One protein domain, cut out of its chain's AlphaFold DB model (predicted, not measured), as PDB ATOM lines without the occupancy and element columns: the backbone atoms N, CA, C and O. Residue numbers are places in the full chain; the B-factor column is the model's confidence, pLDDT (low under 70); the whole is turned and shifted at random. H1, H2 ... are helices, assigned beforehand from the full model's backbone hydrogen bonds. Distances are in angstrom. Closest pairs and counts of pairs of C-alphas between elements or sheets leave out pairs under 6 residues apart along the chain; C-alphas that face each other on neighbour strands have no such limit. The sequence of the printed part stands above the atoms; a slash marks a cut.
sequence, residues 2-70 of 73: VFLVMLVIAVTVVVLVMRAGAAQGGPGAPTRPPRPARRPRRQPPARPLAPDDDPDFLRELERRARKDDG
ATOM      1  N   VAL A   2     151.053 316.680 255.117       91.38
ATOM      2  CA  VAL A   2     151.137 318.144 254.887       91.38
ATOM      3  C   VAL A   2     151.039 318.963 256.181       91.38
ATOM      4  O   VAL A   2     151.854 319.848 256.411       91.38
ATOM      5  N   PHE A   3     150.117 318.604 257.079       92.19
ATOM      6  CA  PHE A   3     149.989 319.233 258.399       92.19
ATOM      7  C   PHE A   3     151.261 319.142 259.253       92.19
ATOM      8  O   PHE A   3     151.622 320.098 259.926       92.19
ATOM      9  N   LEU A   4     151.967 318.010 259.197       95.50
ATOM     10  CA  LEU A   4     153.196 317.798 259.963       95.50
ATOM     11  C   LEU A   4     154.345 318.639 259.391       95.50
ATOM     12  O   LEU A   4     155.104 319.234 260.146       95.50
ATOM     13  N   VAL A   5     154.416 318.763 258.062       96.75
ATOM     14  CA  VAL A   5     155.375 319.651 257.381       96.75
ATOM     15  C   VAL A   5     155.111 321.118 257.739       96.75
ATOM     16  O   VAL A   5     156.039 321.827 258.117       96.75
ATOM     17  N   MET A   6     153.851 321.562 257.701       97.00
ATOM     18  CA  MET A   6     153.460 322.920 258.107       97.00
ATOM     19  C   MET A   6     153.801 323.208 259.575       97.00
ATOM     20  O   MET A   6     154.330 324.276 259.876       97.00
ATOM     21  N   LEU A   7     153.561 322.248 260.478       96.81
ATOM     22  CA  LEU A   7     153.906 322.381 261.894       96.81
ATOM     23  C   LEU A   7     155.418 322.568 262.087       96.81
ATOM     24  O   LEU A   7     155.838 323.469 262.810       96.81
ATOM     25  N   VAL A   8     156.241 321.754 261.419       97.25
ATOM     26  CA  VAL A   8     157.709 321.858 261.505       97.25
ATOM     27  C   VAL A   8     158.198 323.208 260.978       97.25
ATOM     28  O   VAL A   8     159.044 323.838 261.617       97.25
ATOM     29  N   ILE A   9     157.652 323.681 259.856       97.69
ATOM     30  CA  ILE A   9     157.984 325.002 259.301       97.69
ATOM     31  C   ILE A   9     157.622 326.107 260.302       97.69
ATOM     32  O   ILE A   9     158.470 326.945 260.604       97.69
ATOM     33  N   ALA A  10     156.413 326.078 260.870       96.75
ATOM     34  CA  ALA A  10     155.969 327.071 261.848       96.75
ATOM     35  C   ALA A  10     156.887 327.110 263.081       96.75
ATOM     36  O   ALA A  10     157.363 328.181 263.462       96.75
ATOM     37  N   VAL A  11     157.214 325.947 263.657       97.06
ATOM     38  CA  VAL A  11     158.141 325.846 264.798       97.06
ATOM     39  C   VAL A  11     159.526 326.388 264.434       97.06
ATOM     40  O   VAL A  11     160.116 327.139 265.208       97.06
ATOM     41  N   THR A  12     160.034 326.061 263.244       96.50
ATOM     42  CA  THR A  12     161.354 326.515 262.780       96.50
ATOM     43  C   THR A  12     161.415 328.036 262.671       96.50
ATOM     44  O   THR A  12     162.376 328.647 263.141       96.50
ATOM     45  N   VAL A  13     160.373 328.659 262.111       96.50
ATOM     46  CA  VAL A  13     160.271 330.120 261.999       96.50
ATOM     47  C   VAL A  13     160.228 330.768 263.382       96.50
ATOM     48  O   VAL A  13     160.995 331.696 263.634       96.50
ATOM     49  N   VAL A  14     159.405 330.254 264.303       94.38
ATOM     50  CA  VAL A  14     159.317 330.774 265.681       94.38
ATOM     51  C   VAL A  14     160.676 330.713 266.380       94.38
ATOM     52  O   VAL A  14     161.118 331.702 266.964       94.38
ATOM     53  N   VAL A  15     161.379 329.581 266.272       92.56
ATOM     54  CA  VAL A  15     162.716 329.411 266.858       92.56
ATOM     55  C   VAL A  15     163.723 330.373 266.232       92.56
ATOM     56  O   VAL A  15     164.538 330.950 266.955       92.56
ATOM     57  N   LEU A  16     163.678 330.576 264.912       91.12
ATOM     58  CA  LEU A  16     164.585 331.486 264.215       91.12
ATOM     59  C   LEU A  16     164.348 332.944 264.628       91.12
ATOM     60  O   LEU A  16     165.313 333.660 264.890       91.12
ATOM     61  N   VAL A  17     163.087 333.363 264.761       87.94
ATOM     62  CA  VAL A  17     162.714 334.704 265.238       87.94
ATOM     63  C   VAL A  17     163.160 334.910 266.684       87.94
ATOM     64  O   VAL A  17     163.801 335.916 266.986       87.94
ATOM     65  N   MET A  18     162.913 333.937 267.567       83.69
ATOM     66  CA  MET A  18     163.391 333.988 268.954       83.69
ATOM     67  C   MET A  18     164.922 334.062 269.030       83.69
ATOM     68  O   MET A  18     165.462 334.850 269.801       83.69
ATOM     69  N   ARG A  19     165.638 333.285 268.206       77.31
ATOM     70  CA  ARG A  19     167.109 333.311 268.113       77.31
ATOM     71  C   ARG A  19     167.630 334.647 267.590       77.31
ATOM     72  O   ARG A  19     168.609 335.151 268.130       77.31
ATOM     73  N   ALA A  20     166.994 335.211 266.566       74.75
ATOM     74  CA  ALA A  20     167.378 336.491 265.980       74.75
ATOM     75  C   ALA A  20     167.107 337.664 266.934       74.75
ATOM     76  O   ALA A  20     167.933 338.571 267.022       74.75
ATOM     77  N   GLY A  21     165.997 337.624 267.679       73.62
ATOM     78  CA  GLY A  21     165.687 338.590 268.735       73.62
ATOM     79  C   GLY A  21     166.648 338.485 269.920       73.62
ATOM     80  O   GLY A  21     167.195 339.493 270.355       73.62
ATOM     81  N   ALA A  22     166.951 337.264 270.377       64.31
ATOM     82  CA  ALA A  22     167.928 337.022 271.443       64.31
ATOM     83  C   ALA A  22     169.370 337.391 271.042       64.31
ATOM     84  O   ALA A  22     170.175 337.749 271.896       64.31
ATOM     85  N   ALA A  23     169.714 337.315 269.752       60.25
ATOM     86  CA  ALA A  23     171.014 337.758 269.247       60.25
ATOM     87  C   ALA A  23     171.149 339.292 269.199       60.25
ATOM     88  O   ALA A  23     172.266 339.800 269.251       60.25
ATOM     89  N   GLN A  24     170.032 340.018 269.099       59.75
ATOM     90  CA  GLN A  24     170.004 341.480 268.987       59.75
ATOM     91  C   GLN A  24     169.711 342.185 270.324       59.75
ATOM     92  O   GLN A  24     170.078 343.345 270.482       59.75
ATOM     93  N   GLY A  25     169.108 341.501 271.304       49.81
ATOM     94  CA  GLY A  25     168.750 342.068 272.605       49.81
ATOM     95  C   GLY A  25     169.273 341.263 273.794       49.81
ATOM     96  O   GLY A  25     168.626 340.314 274.212       49.81
ATOM     97  N   GLY A  26     170.387 341.720 274.380       50.19
ATOM     98  CA  GLY A  26     170.696 341.592 275.813       50.19
ATOM     99  C   GLY A  26     170.958 340.189 276.406       50.19
ATOM    100  O   GLY A  26     170.530 339.163 275.888       50.19
ATOM    101  N   PRO A  27     171.706 340.101 277.521       48.41
ATOM    102  CA  PRO A  27     172.245 338.844 278.037       48.41
ATOM    103  C   PRO A  27     171.185 338.043 278.810       48.41
ATOM    104  O   PRO A  27     171.109 338.138 280.028       48.41
ATOM    105  N   GLY A  28     170.383 337.235 278.113       52.84
ATOM    106  CA  GLY A  28     169.357 336.397 278.758       52.84
ATOM    107  C   GLY A  28     169.041 335.073 278.063       52.84
ATOM    108  O   GLY A  28     168.099 334.389 278.453       52.84
ATOM    109  N   ALA A  29     169.797 334.673 277.037       54.19
ATOM    110  CA  ALA A  29     169.596 333.363 276.427       54.19
ATOM    111  C   ALA A  29     170.014 332.252 277.415       54.19
ATOM    112  O   ALA A  29     171.141 332.301 277.922       54.19
ATOM    113  N   PRO A  30     169.181 331.219 277.663       48.47
ATOM    114  CA  PRO A  30     169.610 330.036 278.391       48.47
ATOM    115  C   PRO A  30     170.606 329.284 277.509       48.47
ATOM    116  O   PRO A  30     170.267 328.432 276.684       48.47
ATOM    117  N   THR A  31     171.873 329.653 277.641       47.84
ATOM    118  CA  THR A  31     172.991 328.910 277.079       47.84
ATOM    119  C   THR A  31     173.026 327.573 277.809       47.84
ATOM    120  O   THR A  31     173.594 327.471 278.889       47.84
ATOM    121  N   ARG A  32     172.410 326.530 277.242       54.62
ATOM    122  CA  ARG A  32     172.768 325.150 277.586       54.62
ATOM    123  C   ARG A  32     174.282 325.045 277.360       54.62
ATOM    124  O   ARG A  32     174.696 325.188 276.207       54.62
ATOM    125  N   PRO A  33     175.124 324.870 278.393       47.59
ATOM    126  CA  PRO A  33     176.559 324.896 278.169       47.59
ATOM    127  C   PRO A  33     176.971 323.588 277.477       47.59
ATOM    128  O   PRO A  33     176.714 322.510 278.021       47.59
ATOM    129  N   PRO A  34     177.624 323.620 276.300       55.25
ATOM    130  CA  PRO A  34     178.455 322.499 275.905       55.25
ATOM    131  C   PRO A  34     179.636 322.461 276.884       55.25
ATOM    132  O   PRO A  34     180.318 323.461 277.107       55.25
ATOM    133  N   ARG A  35     179.821 321.303 277.520       55.16
ATOM    134  CA  ARG A  35     180.914 320.956 278.442       55.16
ATOM    135  C   ARG A  35     182.237 321.656 278.058       55.16
ATOM    136  O   ARG A  35     182.707 321.443 276.939       55.16
ATOM    137  N   PRO A  36     182.861 322.476 278.927       46.69
ATOM    138  CA  PRO A  36     183.977 323.304 278.491       46.69
ATOM    139  C   PRO A  36     185.290 322.513 278.460       46.69
ATOM    140  O   PRO A  36     185.749 321.988 279.475       46.69
ATOM    141  N   ALA A  37     185.944 322.511 277.298       54.34
ATOM    142  CA  ALA A  37     187.395 322.406 277.230       54.34
ATOM    143  C   ALA A  37     187.990 323.674 277.871       54.34
ATOM    144  O   ALA A  37     187.619 324.792 277.509       54.34
ATOM    145  N   ARG A  38     188.877 323.500 278.860       50.91
ATOM    146  CA  ARG A  38     189.553 324.583 279.597       50.91
ATOM    147  C   ARG A  38     190.204 325.578 278.623       50.91
ATOM    148  O   ARG A  38     191.230 325.273 278.024       50.91
ATOM    149  N   ARG A  39     189.636 326.780 278.498       52.53
ATOM    150  CA  ARG A  39     190.291 327.961 277.910       52.53
ATOM    151  C   ARG A  39     190.549 329.012 278.998       52.53
ATOM    152  O   ARG A  39     189.778 329.077 279.958       52.53
ATOM    153  N   PRO A  40     191.623 329.812 278.873       50.78
ATOM    154  CA  PRO A  40     192.021 330.783 279.884       50.78
ATOM    155  C   PRO A  40     190.941 331.856 280.057       50.78
ATOM    156  O   PRO A  40     190.365 332.359 279.091       50.78
ATOM    157  N   ARG A  41     190.648 332.147 281.324       50.78
ATOM    158  CA  ARG A  41     189.539 332.969 281.814       50.78
ATOM    159  C   ARG A  41     189.718 334.415 281.338       50.78
ATOM    160  O   ARG A  41     190.447 335.182 281.955       50.78
ATOM    161  N   ARG A  42     189.069 334.789 280.231       50.91
ATOM    162  CA  ARG A  42     188.896 336.203 279.870       50.91
ATOM    163  C   ARG A  42     187.979 336.824 280.921       50.91
ATOM    164  O   ARG A  42     186.856 336.357 281.103       50.91
ATOM    165  N   GLN A  43     188.491 337.809 281.648       57.00
ATOM    166  CA  GLN A  43     187.731 338.593 282.615       57.00
ATOM    167  C   GLN A  43     186.545 339.232 281.867       57.00
ATOM    168  O   GLN A  43     186.779 339.888 280.848       57.00
ATOM    169  N   PRO A  44     185.284 338.990 282.273       58.84
ATOM    170  CA  PRO A  44     184.154 339.670 281.658       58.84
ATOM    171  C   PRO A  44     184.332 341.185 281.835       58.84
ATOM    172  O   PRO A  44     184.796 341.598 282.900       58.84
ATOM    173  N   PRO A  45     183.986 342.016 280.835       60.16
ATOM    174  CA  PRO A  45     183.945 343.462 281.032       60.16
ATOM    175  C   PRO A  45     183.033 343.761 282.224       60.16
ATOM    176  O   PRO A  45     181.986 343.122 282.355       60.16
ATOM    177  N   ALA A  46     183.452 344.681 283.098       60.97
ATOM    178  CA  ALA A  46     182.701 345.092 284.279       60.97
ATOM    179  C   ALA A  46     181.339 345.637 283.832       60.97
ATOM    180  O   ALA A  46     181.212 346.786 283.410       60.97
ATOM    181  N   ARG A  47     180.328 344.765 283.832       65.69
ATOM    182  CA  ARG A  47     178.941 345.166 283.634       65.69
ATOM    183  C   ARG A  47     178.561 346.017 284.847       65.69
ATOM    184  O   ARG A  47     178.958 345.639 285.951       65.69
ATOM    185  N   PRO A  48     177.843 347.139 284.668       60.06
ATOM    186  CA  PRO A  48     177.218 347.832 285.785       60.06
ATOM    187  C   PRO A  48     176.365 346.805 286.524       60.06
ATOM    188  O   PRO A  48     175.412 346.274 285.957       60.06
ATOM    189  N   LEU A  49     176.804 346.435 287.721       62.59
ATOM    190  CA  LEU A  49     176.133 345.445 288.538       62.59
ATOM    191  C   LEU A  49     175.036 346.188 289.283       62.59
ATOM    192  O   LEU A  49     175.333 347.152 289.995       62.59
ATOM    193  N   ALA A  50     173.777 345.813 289.058       71.62
ATOM    194  CA  ALA A  50     172.721 346.306 289.924       71.62
ATOM    195  C   ALA A  50     173.034 345.846 291.364       71.62
ATOM    196  O   ALA A  50     173.625 344.779 291.522       71.62
ATOM    197  N   PRO A  51     172.652 346.601 292.410       63.34
ATOM    198  CA  PRO A  51     172.836 346.171 293.801       63.34
ATOM    199  C   PRO A  51     172.249 344.779 294.118       63.34
ATOM    200  O   PRO A  51     172.660 344.147 295.081       63.34
ATOM    201  N   ASP A  52     171.320 344.286 293.291       63.78
ATOM    202  CA  ASP A  52     170.722 342.950 293.398       63.78
ATOM    203  C   ASP A  52     171.534 341.836 292.693       63.78
ATOM    204  O   ASP A  52     171.286 340.652 292.918       63.78
ATOM    205  N   ASP A  53     172.506 342.188 291.843       62.94
ATOM    206  CA  ASP A  53     173.313 341.257 291.038       62.94
ATOM    207  C   ASP A  53     174.663 340.905 291.705       62.94
ATOM    208  O   ASP A  53     175.594 340.440 291.038       62.94
ATOM    209  N   ASP A  54     174.803 341.121 293.017       79.00
ATOM    210  CA  ASP A  54     176.050 340.893 293.750       79.00
ATOM    211  C   ASP A  54     176.589 339.465 293.540       79.00
ATOM    212  O   ASP A  54     175.898 338.464 293.790       79.00
ATOM    213  N   PRO A  55     177.865 339.321 293.127       77.88
ATOM    214  CA  PRO A  55     178.394 338.027 292.723       77.88
ATOM    215  C   PRO A  55     178.521 337.082 293.921       77.88
ATOM    216  O   PRO A  55     178.578 335.866 293.744       77.88
ATOM    217  N   ASP A  56     178.575 337.626 295.135       80.25
ATOM    218  CA  ASP A  56     178.752 336.867 296.363       80.25
ATOM    219  C   ASP A  56     177.445 336.227 296.846       80.25
ATOM    220  O   ASP A  56     177.471 335.079 297.292       80.25
ATOM    221  N   PHE A  57     176.291 336.880 296.656       80.31
ATOM    222  CA  PHE A  57     174.983 336.284 296.958       80.31
ATOM    223  C   PHE A  57     174.681 335.101 296.029       80.31
ATOM    224  O   PHE A  57     174.288 334.025 296.484       80.31
ATOM    225  N   LEU A  58     174.958 335.263 294.730       82.50
ATOM    226  CA  LEU A  58     174.793 334.195 293.741       82.50
ATOM    227  C   LEU A  58     175.709 332.994 294.029       82.50
ATOM    228  O   LEU A  58     175.275 331.848 293.905       82.50
ATOM    229  N   ARG A  59     176.951 333.238 294.472       82.31
ATOM    230  CA  ARG A  59     177.883 332.175 294.896       82.31
ATOM    231  C   ARG A  59     177.384 331.423 296.123       82.31
ATOM    232  O   ARG A  59     177.541 330.205 296.192       82.31
ATOM    233  N   GLU A  60     176.805 332.131 297.089       83.69
ATOM    234  CA  GLU A  60     176.252 331.508 298.291       83.69
ATOM    235  C   GLU A  60     174.998 330.679 297.966       83.69
ATOM    236  O   GLU A  60     174.867 329.561 298.468       83.69
ATOM    237  N   LEU A  61     174.124 331.154 297.070       82.31
ATOM    238  CA  LEU A  61     172.992 330.371 296.560       82.31
ATOM    239  C   LEU A  61     173.445 329.111 295.813       82.31
ATOM    240  O   LEU A  61     172.938 328.028 296.099       82.31
ATOM    241  N   GLU A  62     174.419 329.219 294.906       82.38
ATOM    242  CA  GLU A  62     174.969 328.066 294.175       82.38
ATOM    243  C   GLU A  62     175.593 327.042 295.137       82.38
ATOM    244  O   GLU A  62     175.406 325.830 294.991       82.38
ATOM    245  N   ARG A  63     176.297 327.526 296.169       84.50
ATOM    246  CA  ARG A  63     176.888 326.680 297.208       84.50
ATOM    247  C   ARG A  63     175.829 325.943 298.029       84.50
ATOM    248  O   ARG A  63     176.057 324.782 298.371       84.50
ATOM    249  N   ARG A  64     174.710 326.598 298.351       81.38
ATOM    250  CA  ARG A  64     173.577 325.986 299.065       81.38
ATOM    251  C   ARG A  64     172.848 324.976 298.189       81.38
ATOM    252  O   ARG A  64     172.758 323.823 298.588       81.38
ATOM    253  N   ALA A  65     172.475 325.359 296.970       84.00
ATOM    254  CA  ALA A  65     171.807 324.477 296.014       84.00
ATOM    255  C   ALA A  65     172.606 323.183 295.788       84.00
ATOM    256  O   ALA A  65     172.082 322.087 295.946       84.00
ATOM    257  N   ARG A  66     173.926 323.290 295.572       79.31
ATOM    258  CA  ARG A  66     174.802 322.119 295.402       79.31
ATOM    259  C   ARG A  66     174.899 321.225 296.644       79.31
ATOM    260  O   ARG A  66     175.219 320.044 296.518       79.31
ATOM    261  N   LYS A  67     174.716 321.789 297.839       76.75
ATOM    262  CA  LYS A  67     174.721 321.034 299.096       76.75
ATOM    263  C   LYS A  67     173.385 320.320 299.315       76.75
ATOM    264  O   LYS A  67     173.398 319.189 299.790       76.75
ATOM    265  N   ASP A  68     172.284 320.954 298.927       72.75
ATOM    266  CA  ASP A  68     170.928 320.420 299.071       72.75
ATOM    267  C   ASP A  68     170.630 319.335 298.016       72.75
ATOM    268  O   ASP A  68     170.075 318.293 298.353       72.75
ATOM    269  N   ASP A  69     171.127 319.488 296.781       64.31
ATOM    270  CA  ASP A  69     171.038 318.480 295.703       64.31
ATOM    271  C   ASP A  69     171.842 317.190 295.997       64.31
ATOM    272  O   ASP A  69     171.714 316.183 295.299       64.31
ATOM    273  N   GLY A  70     172.724 317.229 297.003       58.75
ATOM    274  CA  GLY A  70     173.586 316.122 297.422       58.75
ATOM    275  C   GLY A  70     173.098 315.363 298.656       58.75
ATOM    276  O   GLY A  70     173.817 314.478 299.120       58.75
TER     277      GLY A  70
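What this domain is: This is residues 2 to 70 of the 73 residues of an uncharacterized protein of Modestobacter sp. DSM 46791 (UniProt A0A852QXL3). A long helix, H1, lies at one end of an open, elongated shape and a shorter helix, H2, at the other, with a wide, looping link of residues 25 to 54 between them and no packed core. The printed part has 69 residues, with two named helices, H1 then H2, and no named strand; the class is all helix. It is extended, with a radius of gyration of the C-alphas of 18.6 A and spans of 53 by 34 by 29 A.

Where its parts are: H1, residues 2 to 24, is 33.2 A long and begins at C-alpha 2 (151.137, 318.144, 254.887). H2, residues 55 to 68, is 20.2 A long and ends at C-alpha 68 (170.928, 320.420, 299.071).

How they stand to each other: H1 and H2 are apart. In both, every O i to N i+4 pair is within hydrogen-bond range. Residues 2 to 17 of H1 stand free, as do residues 23 to 28 and 31 to 70.

The domain as a whole: The C-alphas of Val 2 and Asp 56, the two farthest apart, are 53.2 A apart. The printed part has no cut. The link from H1 to H2 is long, with 30 residues. Mean pLDDT of the printed part is 71.8; residues 22 to 49, 51 to 53 and 69 to 70 are under 70.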